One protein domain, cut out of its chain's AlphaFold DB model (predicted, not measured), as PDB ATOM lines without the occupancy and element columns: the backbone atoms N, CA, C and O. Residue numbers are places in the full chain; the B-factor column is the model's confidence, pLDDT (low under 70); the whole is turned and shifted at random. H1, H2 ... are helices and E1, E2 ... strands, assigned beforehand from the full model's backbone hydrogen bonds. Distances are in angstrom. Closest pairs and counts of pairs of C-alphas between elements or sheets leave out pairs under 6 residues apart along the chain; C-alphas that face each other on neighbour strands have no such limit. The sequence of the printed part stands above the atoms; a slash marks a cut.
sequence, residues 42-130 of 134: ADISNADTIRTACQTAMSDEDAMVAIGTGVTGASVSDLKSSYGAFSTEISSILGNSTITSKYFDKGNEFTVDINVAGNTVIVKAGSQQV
ATOM      1  N   ALA A  42     -35.787 -11.333  26.183       94.94
ATOM      2  CA  ALA A  42     -34.604 -11.033  25.385       94.94
ATOM      3  C   ALA A  42     -33.313 -11.301  26.170       94.94
ATOM      4  O   ALA A  42     -32.404 -11.923  25.634       94.94
ATOM      5  N   ASP A  43     -33.251 -10.901  27.443       95.25
ATOM      6  CA  ASP A  43     -32.088 -11.173  28.294       95.25
ATOM      7  C   ASP A  43     -31.864 -12.675  28.504       95.25
ATOM      8  O   ASP A  43     -30.728 -13.125  28.419       95.25
ATOM      9  N   ILE A  44     -32.931 -13.453  28.730       95.06
ATOM     10  CA  ILE A  44     -32.838 -14.919  28.848       95.06
ATOM     11  C   ILE A  44     -32.316 -15.522  27.539       95.06
ATOM     12  O   ILE A  44     -31.341 -16.261  27.557       95.06
ATOM     13  N   SER A  45     -32.895 -15.134  26.399       95.44
ATOM     14  CA  SER A  45     -32.454 -15.618  25.084       95.44
ATOM     15  C   SER A  45     -30.993 -15.265  24.787       95.44
ATOM     16  O   SER A  45     -30.263 -16.083  24.228       95.44
ATOM     17  N   ASN A  46     -30.554 -14.057  25.151       95.56
ATOM     18  CA  ASN A  46     -29.165 -13.636  24.993       95.56
ATOM     19  C   ASN A  46     -28.241 -14.454  25.900       95.56
ATOM     20  O   ASN A  46     -27.209 -14.930  25.437       95.56
ATOM     21  N   ALA A  47     -28.622 -14.653  27.164       96.00
ATOM     22  CA  ALA A  47     -27.857 -15.454  28.113       96.00
ATOM     23  C   ALA A  47     -27.734 -16.917  27.663       96.00
ATOM     24  O   ALA A  47     -26.645 -17.481  27.731       96.00
ATOM     25  N   ASP A  48     -28.807 -17.511  27.139       95.75
ATOM     26  CA  ASP A  48     -28.775 -18.861  26.570       95.75
ATOM     27  C   ASP A  48     -27.865 -18.933  25.341       95.75
ATOM     28  O   ASP A  48     -27.071 -19.859  25.221       95.75
ATOM     29  N   THR A  49     -27.903 -17.921  24.470       95.44
ATOM     30  CA  THR A  49     -27.009 -17.850  23.301       95.44
ATOM     31  C   THR A  49     -25.541 -17.753  23.728       95.44
ATOM     32  O   THR A  49     -24.697 -18.460  23.182       95.44
ATOM     33  N   ILE A  50     -25.231 -16.931  24.738       95.81
ATOM     34  CA  ILE A  50     -23.882 -16.824  25.320       95.81
ATOM     35  C   ILE A  50     -23.449 -18.168  25.910       95.81
ATOM     36  O   ILE A  50     -22.330 -18.620  25.670       95.81
ATOM     37  N   ARG A  51     -24.339 -18.831  26.652       95.56
ATOM     38  CA  ARG A  51     -24.073 -20.143  27.242       95.56
ATOM     39  C   ARG A  51     -23.777 -21.182  26.169       95.56
ATOM     40  O   ARG A  51     -22.783 -21.890  26.288       95.56
ATOM     41  N   THR A  52     -24.599 -21.256  25.126       95.19
ATOM     42  CA  THR A  52     -24.380 -22.166  23.999       95.19
ATOM     43  C   THR A  52     -23.063 -21.859  23.298       95.19
ATOM     44  O   THR A  52     -22.316 -22.790  23.034       95.19
ATOM     45  N   ALA A  53     -22.716 -20.588  23.078       95.19
ATOM     46  CA  ALA A  53     -21.419 -20.224  22.507       95.19
ATOM     47  C   ALA A  53     -20.250 -20.735  23.365       95.19
ATOM     48  O   ALA A  53     -19.312 -21.322  22.835       95.19
ATOM     49  N   CYS A  54     -20.337 -20.588  24.690       94.50
ATOM     50  CA  CYS A  54     -19.338 -21.126  25.615       94.50
ATOM     51  C   CYS A  54     -19.264 -22.651  25.568       94.50
ATOM     52  O   CYS A  54     -18.171 -23.196  25.523       94.50
ATOM     53  N   GLN A  55     -20.400 -23.346  25.533       93.94
ATOM     54  CA  GLN A  55     -20.427 -24.808  25.424       93.94
ATOM     55  C   GLN A  55     -19.844 -25.304  24.095       93.94
ATOM     56  O   GLN A  55     -19.131 -26.307  24.075       93.94
ATOM     57  N   THR A  56     -20.107 -24.592  22.999       94.06
ATOM     58  CA  THR A  56     -19.497 -24.878  21.699       94.06
ATOM     59  C   THR A  56     -17.988 -24.665  21.754       94.06
ATOM     60  O   THR A  56     -17.250 -25.560  21.366       94.06
ATOM     61  N   ALA A  57     -17.518 -23.548  22.318       94.00
ATOM     62  CA  ALA A  57     -16.087 -23.294  22.487       94.00
ATOM     63  C   ALA A  57     -15.417 -24.329  23.413       94.00
ATOM     64  O   ALA A  57     -14.297 -24.739  23.166       94.00
ATOM     65  N   MET A  58     -16.111 -24.831  24.439       91.75
ATOM     66  CA  MET A  58     -15.617 -25.929  25.289       91.75
ATOM     67  C   MET A  58     -15.577 -27.294  24.583       91.75
ATOM     68  O   MET A  58     -15.044 -28.250  25.138       91.75
ATOM     69  N   SER A  59     -16.164 -27.418  23.391       92.12
ATOM     70  CA  SER A  59     -16.068 -28.638  22.579       92.12
ATOM     71  C   SER A  59     -14.804 -28.663  21.710       92.12
ATOM     72  O   SER A  59     -14.510 -29.696  21.112       92.12
ATOM     73  N   ASP A  60     -14.073 -27.548  21.642       92.94
ATOM     74  CA  ASP A  60     -12.791 -27.418  20.953       92.94
ATOM     75  C   ASP A  60     -11.625 -27.622  21.942       92.94
ATOM     76  O   ASP A  60     -11.613 -27.075  23.049       92.94
ATOM     77  N   GLU A  61     -10.650 -28.448  21.554       92.62
ATOM     78  CA  GLU A  61      -9.517 -28.819  22.410       92.62
ATOM     79  C   GLU A  61      -8.565 -27.640  22.664       92.62
ATOM     80  O   GLU A  61      -8.166 -27.414  23.809       92.62
ATOM     81  N   ASP A  62      -8.259 -26.836  21.643       93.94
ATOM     82  CA  ASP A  62      -7.372 -25.674  21.765       93.94
ATOM     83  C   ASP A  62      -8.018 -24.592  22.638       93.94
ATOM     84  O   ASP A  62      -7.363 -23.968  23.484       93.94
ATOM     85  N   ALA A  63      -9.327 -24.394  22.488       92.81
ATOM     86  CA  ALA A  63     -10.104 -23.507  23.343       92.81
ATOM     87  C   ALA A  63     -10.136 -23.993  24.802       92.81
ATOM     88  O   ALA A  63     -10.026 -23.178  25.725       92.81
ATOM     89  N   MET A  64     -10.226 -25.307  25.029       92.38
ATOM     90  CA  MET A  64     -10.182 -25.882  26.376       92.38
ATOM     91  C   MET A  64      -8.816 -25.735  27.041       92.38
ATOM     92  O   MET A  64      -8.742 -25.411  28.229       92.38
ATOM     93  N   VAL A  65      -7.735 -25.890  26.280       93.38
ATOM     94  CA  VAL A  65      -6.379 -25.614  26.767       93.38
ATOM     95  C   VAL A  65      -6.223 -24.132  27.115       93.38
ATOM     96  O   VAL A  65      -5.673 -23.805  28.167       93.38
ATOM     97  N   ALA A  66      -6.743 -23.229  26.278       93.88
ATOM     98  CA  ALA A  66      -6.606 -21.787  26.472       93.88
ATOM     99  C   ALA A  66      -7.341 -21.260  27.717       93.88
ATOM    100  O   ALA A  66      -6.836 -20.362  28.394       93.88
ATOM    101  N   ILE A  67      -8.512 -21.815  28.045       92.94
ATOM    102  CA  ILE A  67      -9.285 -21.403  29.229       92.94
ATOM    103  C   ILE A  67      -8.827 -22.097  30.526       92.94
ATOM    104  O   ILE A  67      -9.167 -21.658  31.628       92.94
ATOM    105  N   GLY A  68      -8.040 -23.172  30.424       91.88
ATOM    106  CA  GLY A  68      -7.466 -23.877  31.568       91.88
ATOM    107  C   GLY A  68      -8.529 -24.459  32.504       91.88
ATOM    108  O   GLY A  68      -9.330 -25.306  32.123       91.88
ATOM    109  N   THR A  69      -8.540 -24.018  33.764       90.50
ATOM    110  CA  THR A  69      -9.492 -24.501  34.784       90.50
ATOM    111  C   THR A  69     -10.892 -23.893  34.665       90.50
ATOM    112  O   THR A  69     -11.810 -24.335  35.361       90.50
ATOM    113  N   GLY A  70     -11.065 -22.887  33.804       92.06
ATOM    114  CA  GLY A  70     -12.291 -22.106  33.687       92.06
ATOM    115  C   GLY A  70     -12.131 -20.675  34.194       92.06
ATOM    116  O   GLY A  70     -11.039 -20.238  34.562       92.06
ATOM    117  N   VAL A  71     -13.234 -19.933  34.200       94.38
ATOM    118  CA  VAL A  71     -13.275 -18.498  34.512       94.38
ATOM    119  C   VAL A  71     -14.423 -18.202  35.460       94.38
ATOM    120  O   VAL A  71     -15.439 -18.887  35.436       94.38
ATOM    121  N   THR A  72     -14.286 -17.157  36.270       94.31
ATOM    122  CA  THR A  72     -15.350 -16.699  37.167       94.31
ATOM    123  C   THR A  72     -15.502 -15.198  37.006       94.31
ATOM    124  O   THR A  72     -14.532 -14.459  37.156       94.31
ATOM    125  N   GLY A  73     -16.717 -14.748  36.719       93.56
ATOM    126  CA  GLY A  73     -17.082 -13.344  36.608       93.56
ATOM    127  C   GLY A  73     -16.518 -12.651  35.372       93.56
ATOM    128  O   GLY A  73     -16.432 -11.428  35.378       93.56
ATOM    129  N   ALA A  74     -16.132 -13.396  34.332       94.94
ATOM    130  CA  ALA A  74     -15.613 -12.806  33.104       94.94
ATOM    131  C   ALA A  74     -16.744 -12.114  32.335       94.94
ATOM    132  O   ALA A  74     -17.800 -12.714  32.116       94.94
ATOM    133  N   SER A  75     -16.535 -10.870  31.910       95.38
ATOM    134  CA  SER A  75     -17.497 -10.173  31.052       95.38
ATOM    135  C   SER A  75     -17.525 -10.826  29.668       95.38
ATOM    136  O   SER A  75     -16.537 -11.420  29.233       95.38
ATOM    137  N   VAL A  76     -18.626 -10.700  28.925       94.00
ATOM    138  CA  VAL A  76     -18.681 -11.214  27.539       94.00
ATOM    139  C   VAL A  76     -17.601 -10.577  26.651       94.00
ATOM    140  O   VAL A  76     -17.071 -11.249  25.767       94.00
ATOM    141  N   SER A  77     -17.225  -9.322  26.892       95.06
ATOM    142  CA  SER A  77     -16.079  -8.681  26.241       95.06
ATOM    143  C   SER A  77     -14.748  -9.353  26.586       95.06
ATOM    144  O   SER A  77     -13.994  -9.674  25.670       95.06
ATOM    145  N   ASP A  78     -14.499  -9.660  27.863       94.56
ATOM    146  CA  ASP A  78     -13.300 -10.387  28.297       94.56
ATOM    147  C   ASP A  78     -13.229 -11.773  27.649       94.56
ATOM    148  O   ASP A  78     -12.181 -12.172  27.138       94.56
ATOM    149  N   LEU A  79     -14.358 -12.493  27.589       94.12
ATOM    150  CA  LEU A  79     -14.437 -13.784  26.901       94.12
ATOM    151  C   LEU A  79     -14.024 -13.686  25.431       94.12
ATOM    152  O   LEU A  79     -13.446 -14.633  24.908       94.12
ATOM    153  N   LYS A  80     -14.282 -12.550  24.775       94.00
ATOM    154  CA  LYS A  80     -13.953 -12.294  23.364       94.00
ATOM    155  C   LYS A  80     -12.515 -11.831  23.128       94.00
ATOM    156  O   LYS A  80     -12.102 -11.785  21.971       94.00
ATOM    157  N   SER A  81     -11.743 -11.495  24.163       93.38
ATOM    158  CA  SER A  81     -10.397 -10.920  23.983       93.38
ATOM    159  C   SER A  81      -9.281 -11.554  24.806       93.38
ATOM    160  O   SER A  81      -8.116 -11.391  24.450       93.38
ATOM    161  N   SER A  82      -9.600 -12.236  25.902       92.75
ATOM    162  CA  SER A  82      -8.622 -12.524  26.959       92.75
ATOM    163  C   SER A  82      -8.239 -14.002  27.085       92.75
ATOM    164  O   SER A  82      -7.366 -14.327  27.885       92.75
ATOM    165  N   TYR A  83      -8.840 -14.897  26.292       92.81
ATOM    166  CA  TYR A  83      -8.729 -16.357  26.453       92.81
ATOM    167  C   TYR A  83      -8.296 -17.092  25.172       92.81
ATOM    168  O   TYR A  83      -8.678 -18.235  24.940       92.81
ATOM    169  N   GLY A  84      -7.484 -16.453  24.325       93.38
ATOM    170  CA  GLY A  84      -6.829 -17.113  23.186       93.38
ATOM    171  C   GLY A  84      -7.810 -17.783  22.215       93.38
ATOM    172  O   GLY A  84      -8.750 -17.142  21.753       93.38
ATOM    173  N   ALA A  85      -7.599 -19.071  21.917       94.31
ATOM    174  CA  ALA A  85      -8.448 -19.843  21.002       94.31
ATOM    175  C   ALA A  85      -9.929 -19.860  21.431       94.31
ATOM    176  O   ALA A  85     -10.818 -19.748  20.590       94.31
ATOM    177  N   PHE A  86     -10.201 -19.867  22.742       94.81
ATOM    178  CA  PHE A  86     -11.564 -19.754  23.265       94.81
ATOM    179  C   PHE A  86     -12.223 -18.437  22.834       94.81
ATOM    180  O   PHE A  86     -13.377 -18.412  22.408       94.81
ATOM    181  N   SER A  87     -11.478 -17.332  22.882       95.31
ATOM    182  CA  SER A  87     -11.971 -16.023  22.453       95.31
ATOM    183  C   SER A  87     -12.280 -15.955  20.960       95.31
ATOM    184  O   SER A  87     -13.238 -15.279  20.569       95.31
ATOM    185  N   THR A  88     -11.512 -16.662  20.131       94.69
ATOM    186  CA  THR A  88     -11.763 -16.770  18.689       94.69
ATOM    187  C   THR A  88     -13.086 -17.480  18.412       94.69
ATOM    188  O   THR A  88     -13.912 -16.939  17.673       94.69
ATOM    189  N   GLU A  89     -13.343 -18.613  19.067       94.31
ATOM    190  CA  GLU A  89     -14.597 -19.361  18.915       94.31
ATOM    191  C   GLU A  89     -15.812 -18.569  19.411       94.31
ATOM    192  O   GLU A  89     -16.814 -18.424  18.704       94.31
ATOM    193  N   ILE A  90     -15.714 -17.948  20.591       94.81
ATOM    194  CA  ILE A  90     -16.795 -17.104  21.122       94.81
ATOM    195  C   ILE A  90     -17.108 -15.936  20.186       94.81
ATOM    196  O   ILE A  90     -18.280 -15.625  19.954       94.81
ATOM    197  N   SER A  91     -16.082 -15.282  19.644       94.25
ATOM    198  CA  SER A  91     -16.261 -14.148  18.731       94.25
ATOM    199  C   SER A  91     -16.827 -14.579  17.379       94.25
ATOM    200  O   SER A  91     -17.590 -13.822  16.781       94.25
ATOM    201  N   SER A  92     -16.525 -15.796  16.921       93.69
ATOM    202  CA  SER A  92     -17.119 -16.394  15.718       93.69
ATOM    203  C   SER A  92     -18.635 -16.583  15.862       93.69
ATOM    204  O   SER A  92     -19.396 -16.290  14.941       93.69
ATOM    205  N   ILE A  93     -19.097 -16.993  17.050       93.38
ATOM    206  CA  ILE A  93     -20.518 -17.278  17.316       93.38
ATOM    207  C   ILE A  93     -21.303 -16.012  17.688       93.38
ATOM    208  O   ILE A  93     -22.410 -15.793  17.194       93.38
ATOM    209  N   LEU A  94     -20.762 -15.178  18.578       93.06
ATOM    210  CA  LEU A  94     -21.461 -14.009  19.135       93.06
ATOM    211  C   LEU A  94     -21.153 -12.695  18.401       93.06
ATOM    212  O   LEU A  94     -21.786 -11.675  18.686       93.06
ATOM    213  N   GLY A  95     -20.156 -12.680  17.514       91.62
ATOM    214  CA  GLY A  95     -19.608 -11.461  16.921       91.62
ATOM    215  C   GLY A  95     -18.900 -10.555  17.940       91.62
ATOM    216  O   GLY A  95     -18.822 -10.847  19.134       91.62
ATOM    217  N   ASN A  96     -18.428  -9.390  17.492       85.56
ATOM    218  CA  ASN A  96     -17.670  -8.443  18.330       85.56
ATOM    219  C   ASN A  96     -18.525  -7.400  19.069       85.56
ATOM    220  O   ASN A  96     -17.986  -6.579  19.807       85.56
ATOM    221  N   SER A  97     -19.847  -7.398  18.896       87.88
ATOM    222  CA  SER A  97     -20.712  -6.434  19.583       87.88
ATOM    223  C   SER A  97     -20.856  -6.753  21.075       87.88
ATOM    224  O   SER A  97     -20.967  -7.917  21.467       87.88
ATOM    225  N   THR A  98     -20.895  -5.714  21.908       89.12
ATOM    226  CA  THR A  98     -21.216  -5.821  23.339       89.12
ATOM    227  C   THR A  98     -22.678  -6.218  23.517       89.12
ATOM    228  O   THR A  98     -23.571  -5.618  22.909       89.12
ATOM    229  N   ILE A  99     -22.936  -7.208  24.369       90.56
ATOM    230  CA  ILE A  99     -24.289  -7.695  24.657       90.56
ATOM    231  C   ILE A  99     -24.661  -7.245  26.068       90.56
ATOM    232  O   ILE A  99     -24.151  -7.780  27.046       90.56
ATOM    233  N   THR A 100     -25.554  -6.261  26.189       93.94
ATOM    234  CA  THR A 100     -25.971  -5.721  27.492       93.94
ATOM    235  C   THR A 100     -27.347  -6.215  27.917       93.94
ATOM    236  O   THR A 100     -28.247  -6.418  27.092       93.94
ATOM    237  N   SER A 101     -27.527  -6.390  29.225       94.88
ATOM    238  CA  SER A 101     -28.816  -6.712  29.828       94.88
ATOM    239  C   SER A 101     -29.741  -5.496  29.778       94.88
ATOM    240  O   SER A 101     -29.337  -4.346  29.978       94.88
ATOM    241  N   LYS A 102     -31.022  -5.736  29.492       93.81
ATOM    242  CA  LYS A 102     -32.070  -4.702  29.458       93.81
ATOM    243  C   LYS A 102     -33.071  -4.832  30.600       93.81
ATOM    244  O   LYS A 102     -33.862  -3.902  30.795       93.81
ATOM    245  N   TYR A 103     -33.069  -5.954  31.316       93.94
ATOM    246  CA  TYR A 103     -33.992  -6.251  32.406       93.94
ATOM    247  C   TYR A 103     -33.282  -6.507  33.739       93.94
ATOM    248  O   TYR A 103     -33.568  -5.795  34.697       93.94
ATOM    249  N   PHE A 104     -32.400  -7.508  33.814       91.50
ATOM    250  CA  PHE A 104     -31.822  -7.966  35.088       91.50
ATOM    251  C   PHE A 104     -30.722  -7.044  35.624       91.50
ATOM    252  O   PHE A 104     -30.683  -6.798  36.826       91.50
ATOM    253  N   ASP A 105     -29.878  -6.507  34.742       94.56
ATOM    254  CA  ASP A 105     -28.806  -5.570  35.085       94.56
ATOM    255  C   ASP A 105     -28.659  -4.502  33.992       94.56
ATOM    256  O   ASP A 105     -27.796  -4.536  33.115       94.56
ATOM    257  N   LYS A 106     -29.636  -3.592  33.969       93.50
ATOM    258  CA  LYS A 106     -29.891  -2.706  32.832       93.50
ATOM    259  C   LYS A 106     -28.665  -1.861  32.459       93.50
ATOM    260  O   LYS A 106     -28.294  -0.947  33.188       93.50
ATOM    261  N   GLY A 107     -28.175  -2.061  31.238       92.25
ATOM    262  CA  GLY A 107     -27.068  -1.303  30.649       92.25
ATOM    263  C   GLY A 107     -25.694  -1.928  30.877       92.25
ATOM    264  O   GLY A 107     -24.745  -1.503  30.223       92.25
ATOM    265  N   ASN A 108     -25.607  -2.955  31.720       94.88
ATOM    266  CA  ASN A 108     -24.374  -3.671  32.010       94.88
ATOM    267  C   ASN A 108     -24.264  -4.935  31.150       94.88
ATOM    268  O   ASN A 108     -25.263  -5.457  30.644       94.88
ATOM    269  N   GLU A 109     -23.036  -5.396  30.935       95.44
ATOM    270  CA  GLU A 109     -22.757  -6.622  30.187       95.44
ATOM    271  C   GLU A 109     -23.028  -7.868  31.043       95.44
ATOM    272  O   GLU A 109     -22.967  -7.825  32.273       95.44
ATOM    273  N   PHE A 110     -23.347  -8.986  30.390       96.44
ATOM    274  CA  PHE A 110     -23.442 -10.274  31.072       96.44
ATOM    275  C   PHE A 110     -22.060 -10.745  31.533       96.44
ATOM    276  O   PHE A 110     -21.058 -10.542  30.844       96.44
ATOM    277  N   THR A 111     -22.024 -11.428  32.672       96.75
ATOM    278  CA  THR A 111     -20.828 -12.112  33.167       96.75
ATOM    279  C   THR A 111     -21.017 -13.618  33.097       96.75
ATOM    280  O   THR A 111     -22.140 -14.123  33.165       96.75
ATOM    281  N   VAL A 112     -19.925 -14.352  32.917       96.56
ATOM    282  CA  VAL A 112     -19.950 -15.801  32.740       96.56
ATOM    283  C   VAL A 112     -18.987 -16.460  33.713       96.56
ATOM    284  O   VAL A 112     -17.832 -16.051  33.851       96.56
ATOM    285  N   ASP A 113     -19.480 -17.518  34.347       95.75
ATOM    286  CA  ASP A 113     -18.679 -18.470  35.095       95.75
ATOM    287  C   ASP A 113     -18.620 -19.779  34.307       95.75
ATOM    288  O   ASP A 113     -19.654 -20.356  33.958       95.75
ATOM    289  N   ILE A 114     -17.411 -20.257  34.041       95.31
ATOM    290  CA  ILE A 114     -17.140 -21.535  33.389       95.31
ATOM    291  C   ILE A 114     -16.331 -22.372  34.367       95.31
ATOM    292  O   ILE A 114     -15.255 -21.962  34.792       95.31
ATOM    293  N   ASN A 115     -16.827 -23.556  34.704       93.44
ATOM    294  CA  ASN A 115     -16.086 -24.549  35.466       93.44
ATOM    295  C   ASN A 115     -15.837 -25.762  34.572       93.44
ATOM    296  O   ASN A 115     -16.764 -26.514  34.266       93.44
ATOM    297  N   VAL A 116     -14.579 -25.955  34.180       90.00
ATOM    298  CA  VAL A 116     -14.183 -27.038  33.270       90.00
ATOM    299  C   VAL A 116     -14.290 -28.400  33.956       90.00
ATOM    300  O   VAL A 116     -14.841 -29.333  33.383       90.00
ATOM    301  N   ALA A 117     -13.870 -28.507  35.220       89.12
ATOM    302  CA  ALA A 117     -13.943 -29.760  35.977       89.12
ATOM    303  C   ALA A 117     -15.391 -30.217  36.228       89.12
ATOM    304  O   ALA A 117     -15.684 -31.410  36.214       89.12
ATOM    305  N   GLY A 118     -16.298 -29.264  36.459       87.00
ATOM    306  CA  GLY A 118     -17.728 -29.516  36.642       87.00
ATOM    307  C   GLY A 118     -18.535 -29.553  35.343       87.00
ATOM    308  O   GLY A 118     -19.728 -29.837  35.397       87.00
ATOM    309  N   ASN A 119     -17.914 -29.240  34.201       88.88
ATOM    310  CA  ASN A 119     -18.573 -29.016  32.913       88.88
ATOM    311  C   ASN A 119     -19.808 -28.094  33.018       88.88
ATOM    312  O   ASN A 119     -20.884 -28.384  32.485       88.88
ATOM    313  N   THR A 120     -19.681 -26.991  33.761       92.38
ATOM    314  CA  THR A 120     -20.774 -26.032  33.960       92.38
ATOM    315  C   THR A 120     -20.449 -24.676  33.353       92.38
ATOM    316  O   THR A 120     -19.336 -24.171  33.459       92.38
ATOM    317  N   VAL A 121     -21.466 -24.075  32.731       95.38
ATOM    318  CA  VAL A 121     -21.451 -22.694  32.242       95.38
ATOM    319  C   VAL A 121     -22.666 -21.988  32.817       95.38
ATOM    320  O   VAL A 121     -23.801 -22.434  32.593       95.38
ATOM    321  N   ILE A 122     -22.419 -20.904  33.548       95.81
ATOM    322  CA  ILE A 122     -23.426 -20.062  34.187       95.81
ATOM    323  C   ILE A 122     -23.271 -18.646  33.642       95.81
ATOM    324  O   ILE A 122     -22.200 -18.058  33.731       95.81
ATOM    325  N   VAL A 123     -24.353 -18.084  33.115       96.38
ATOM    326  CA  VAL A 123     -24.416 -16.700  32.645       96.38
ATOM    327  C   VAL A 123     -25.247 -15.885  33.624       96.38
ATOM    328  O   VAL A 123     -26.384 -16.241  33.959       96.38
ATOM    329  N   LYS A 124     -24.678 -14.774  34.077       96.00
ATOM    330  CA  LYS A 124     -25.247 -13.866  35.065       96.00
ATOM    331  C   LYS A 124     -25.451 -12.476  34.477       96.00
ATOM    332  O   LYS A 124     -24.733 -12.040  33.580       96.00
ATOM    333  N   ALA A 125     -26.437 -11.773  35.012       95.25
ATOM    334  CA  ALA A 125     -26.617 -10.338  34.838       95.25
ATOM    335  C   ALA A 125     -26.617  -9.715  36.237       95.25
ATOM    336  O   ALA A 125     -27.486 -10.026  37.061       95.25
ATOM    337  N   GLY A 126     -25.603  -8.901  36.534       91.44
ATOM    338  CA  GLY A 126     -25.301  -8.487  37.902       91.44
ATOM    339  C   GLY A 126     -25.118  -9.705  38.814       91.44
ATOM    340  O   GLY A 126     -24.394 -10.645  38.490       91.44
ATOM    341  N   SER A 127     -25.825  -9.728  39.945       88.88
ATOM    342  CA  SER A 127     -25.778 -10.850  40.897       88.88
ATOM    343  C   SER A 127     -26.734 -12.005  40.563       88.88
ATOM    344  O   SER A 127     -26.785 -12.979  41.313       88.88
ATOM    345  N   GLN A 128     -27.534 -11.900  39.498       91.19
ATOM    346  CA  GLN A 128     -28.586 -12.869  39.176       91.19
ATOM    347  C   GLN A 128     -28.112 -13.860  38.114       91.19
ATOM    348  O   GLN A 128     -27.684 -13.453  37.036       91.19
ATOM    349  N   GLN A 129     -28.250 -15.159  38.386       93.19
ATOM    350  CA  GLN A 129     -28.110 -16.198  37.365       93.19
ATOM    351  C   GLN A 129     -29.294 -16.123  36.396       93.19
ATOM    352  O   GLN A 129     -30.452 -16.212  36.806       93.19
ATOM    353  N   VAL A 130     -28.990 -15.960  35.110       92.81
ATOM    354  CA  VAL A 130     -29.988 -15.858  34.036       92.81
ATOM    355  C   VAL A 130     -30.046 -17.150  33.225       92.81
ATOM    356  O   VAL A 130     -31.143 -17.589  32.888       92.81
TER     357      VAL A 130
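AT A GLANCE: This is residues 42 to 130 of the 134 residues of the protein "Serogroup C1" of uncultured Coprococcus sp (UniProt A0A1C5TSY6). A twisted sheet of four strands has its helices over one face: the long helix H1 slants over E2, E3 and E4, and short H3 is on the sheet near E2. H4 packs on H1 and H3 on their side away from the sheet, H2 packs on H4, and a long loop, residues 95 to 110, leads back from H4 to E2. The printed part has 89 residues, with four named helices and four named strands in the order H1 H2 E1 H3 H4 E2 E3 E4. The sheet order is E1 - E2 - E3 - E4, all antiparallel, and the class is mixed, helices and strands. The whole is compact, with a radius of gyration of the C-alphas of 11.8 A and spans of 35 by 26 by 18 A.

HOW THE PARTS SIT: In the sheet, E1, residues 70 to 75, and E4, residues 128 to 130, are the edge strands; E2, residues 111 to 115, and E3, residues 120 to 125, are inner strands. E2, E3 and E4 form a meander, each strand the antiparallel neighbour of the one before, with hairpins E2 and E3, and E3 and E4. Within hydrogen-bond range are N 71 and O 114, 2.9 A, between E1 and E2; N 113 and O 122, 2.8 A, between E2 and E3; and N 130 and O 123, 2.9 A, between E3 and E4. The pairing is staggered: E3 pairs with E2 over residues 120 to 124 and with E4 over 124 to 125. H1, residues 42 to 57, and H3, residues 76 to 81, are on one face of the sheet, giving two layers, helices on a sheet. H1 has a height over the sheet of 9.1 A, and its line and that of E3 stand at 32 degrees on the local plane, only just slantwise to the strands. The closest C-alphas of H1 and E3 are those of Ala 47 and Val 123, 5.8 A apart. H4, residues 85 to 94, is not on the sheet. It touches H1 at 36 degrees, only just a steep tilt, opposite ways; their closest C-alphas, Ala 57 and Glu 89, are 5.5 A apart. H4 touches H3 at a steep tilt of 49 degrees, closest at the C-alphas of Lys 80 and Ser 87, 4.3 A. H2, residues 61 to 67, touches H4 about perpendicular, at 84 degrees, closest at the C-alphas of Ala 63 and Phe 86, 4.0 A. In H1, H2, H3 and H4 every O i to N i+4 pair is within hydrogen-bond range.

IN THESE COORDINATES: H1 measures 22.4 A from C-alpha 42 at (-34.604, -11.033, 25.385) to C-alpha 57. H4 measures 14.4 A, E3 16.8 A, E2 13.5 A and E1 13.3 A. E4 ends at C-alpha 130, (-29.988, -15.858, 34.036).

THE WHOLE: The C-alphas farthest apart, Glu 61 and Tyr 103, are 34.8 A apart. The link from H4 to E2 is long; the other links are tight. The printed part has no cut, and no printed residue has a pLDDT under 70.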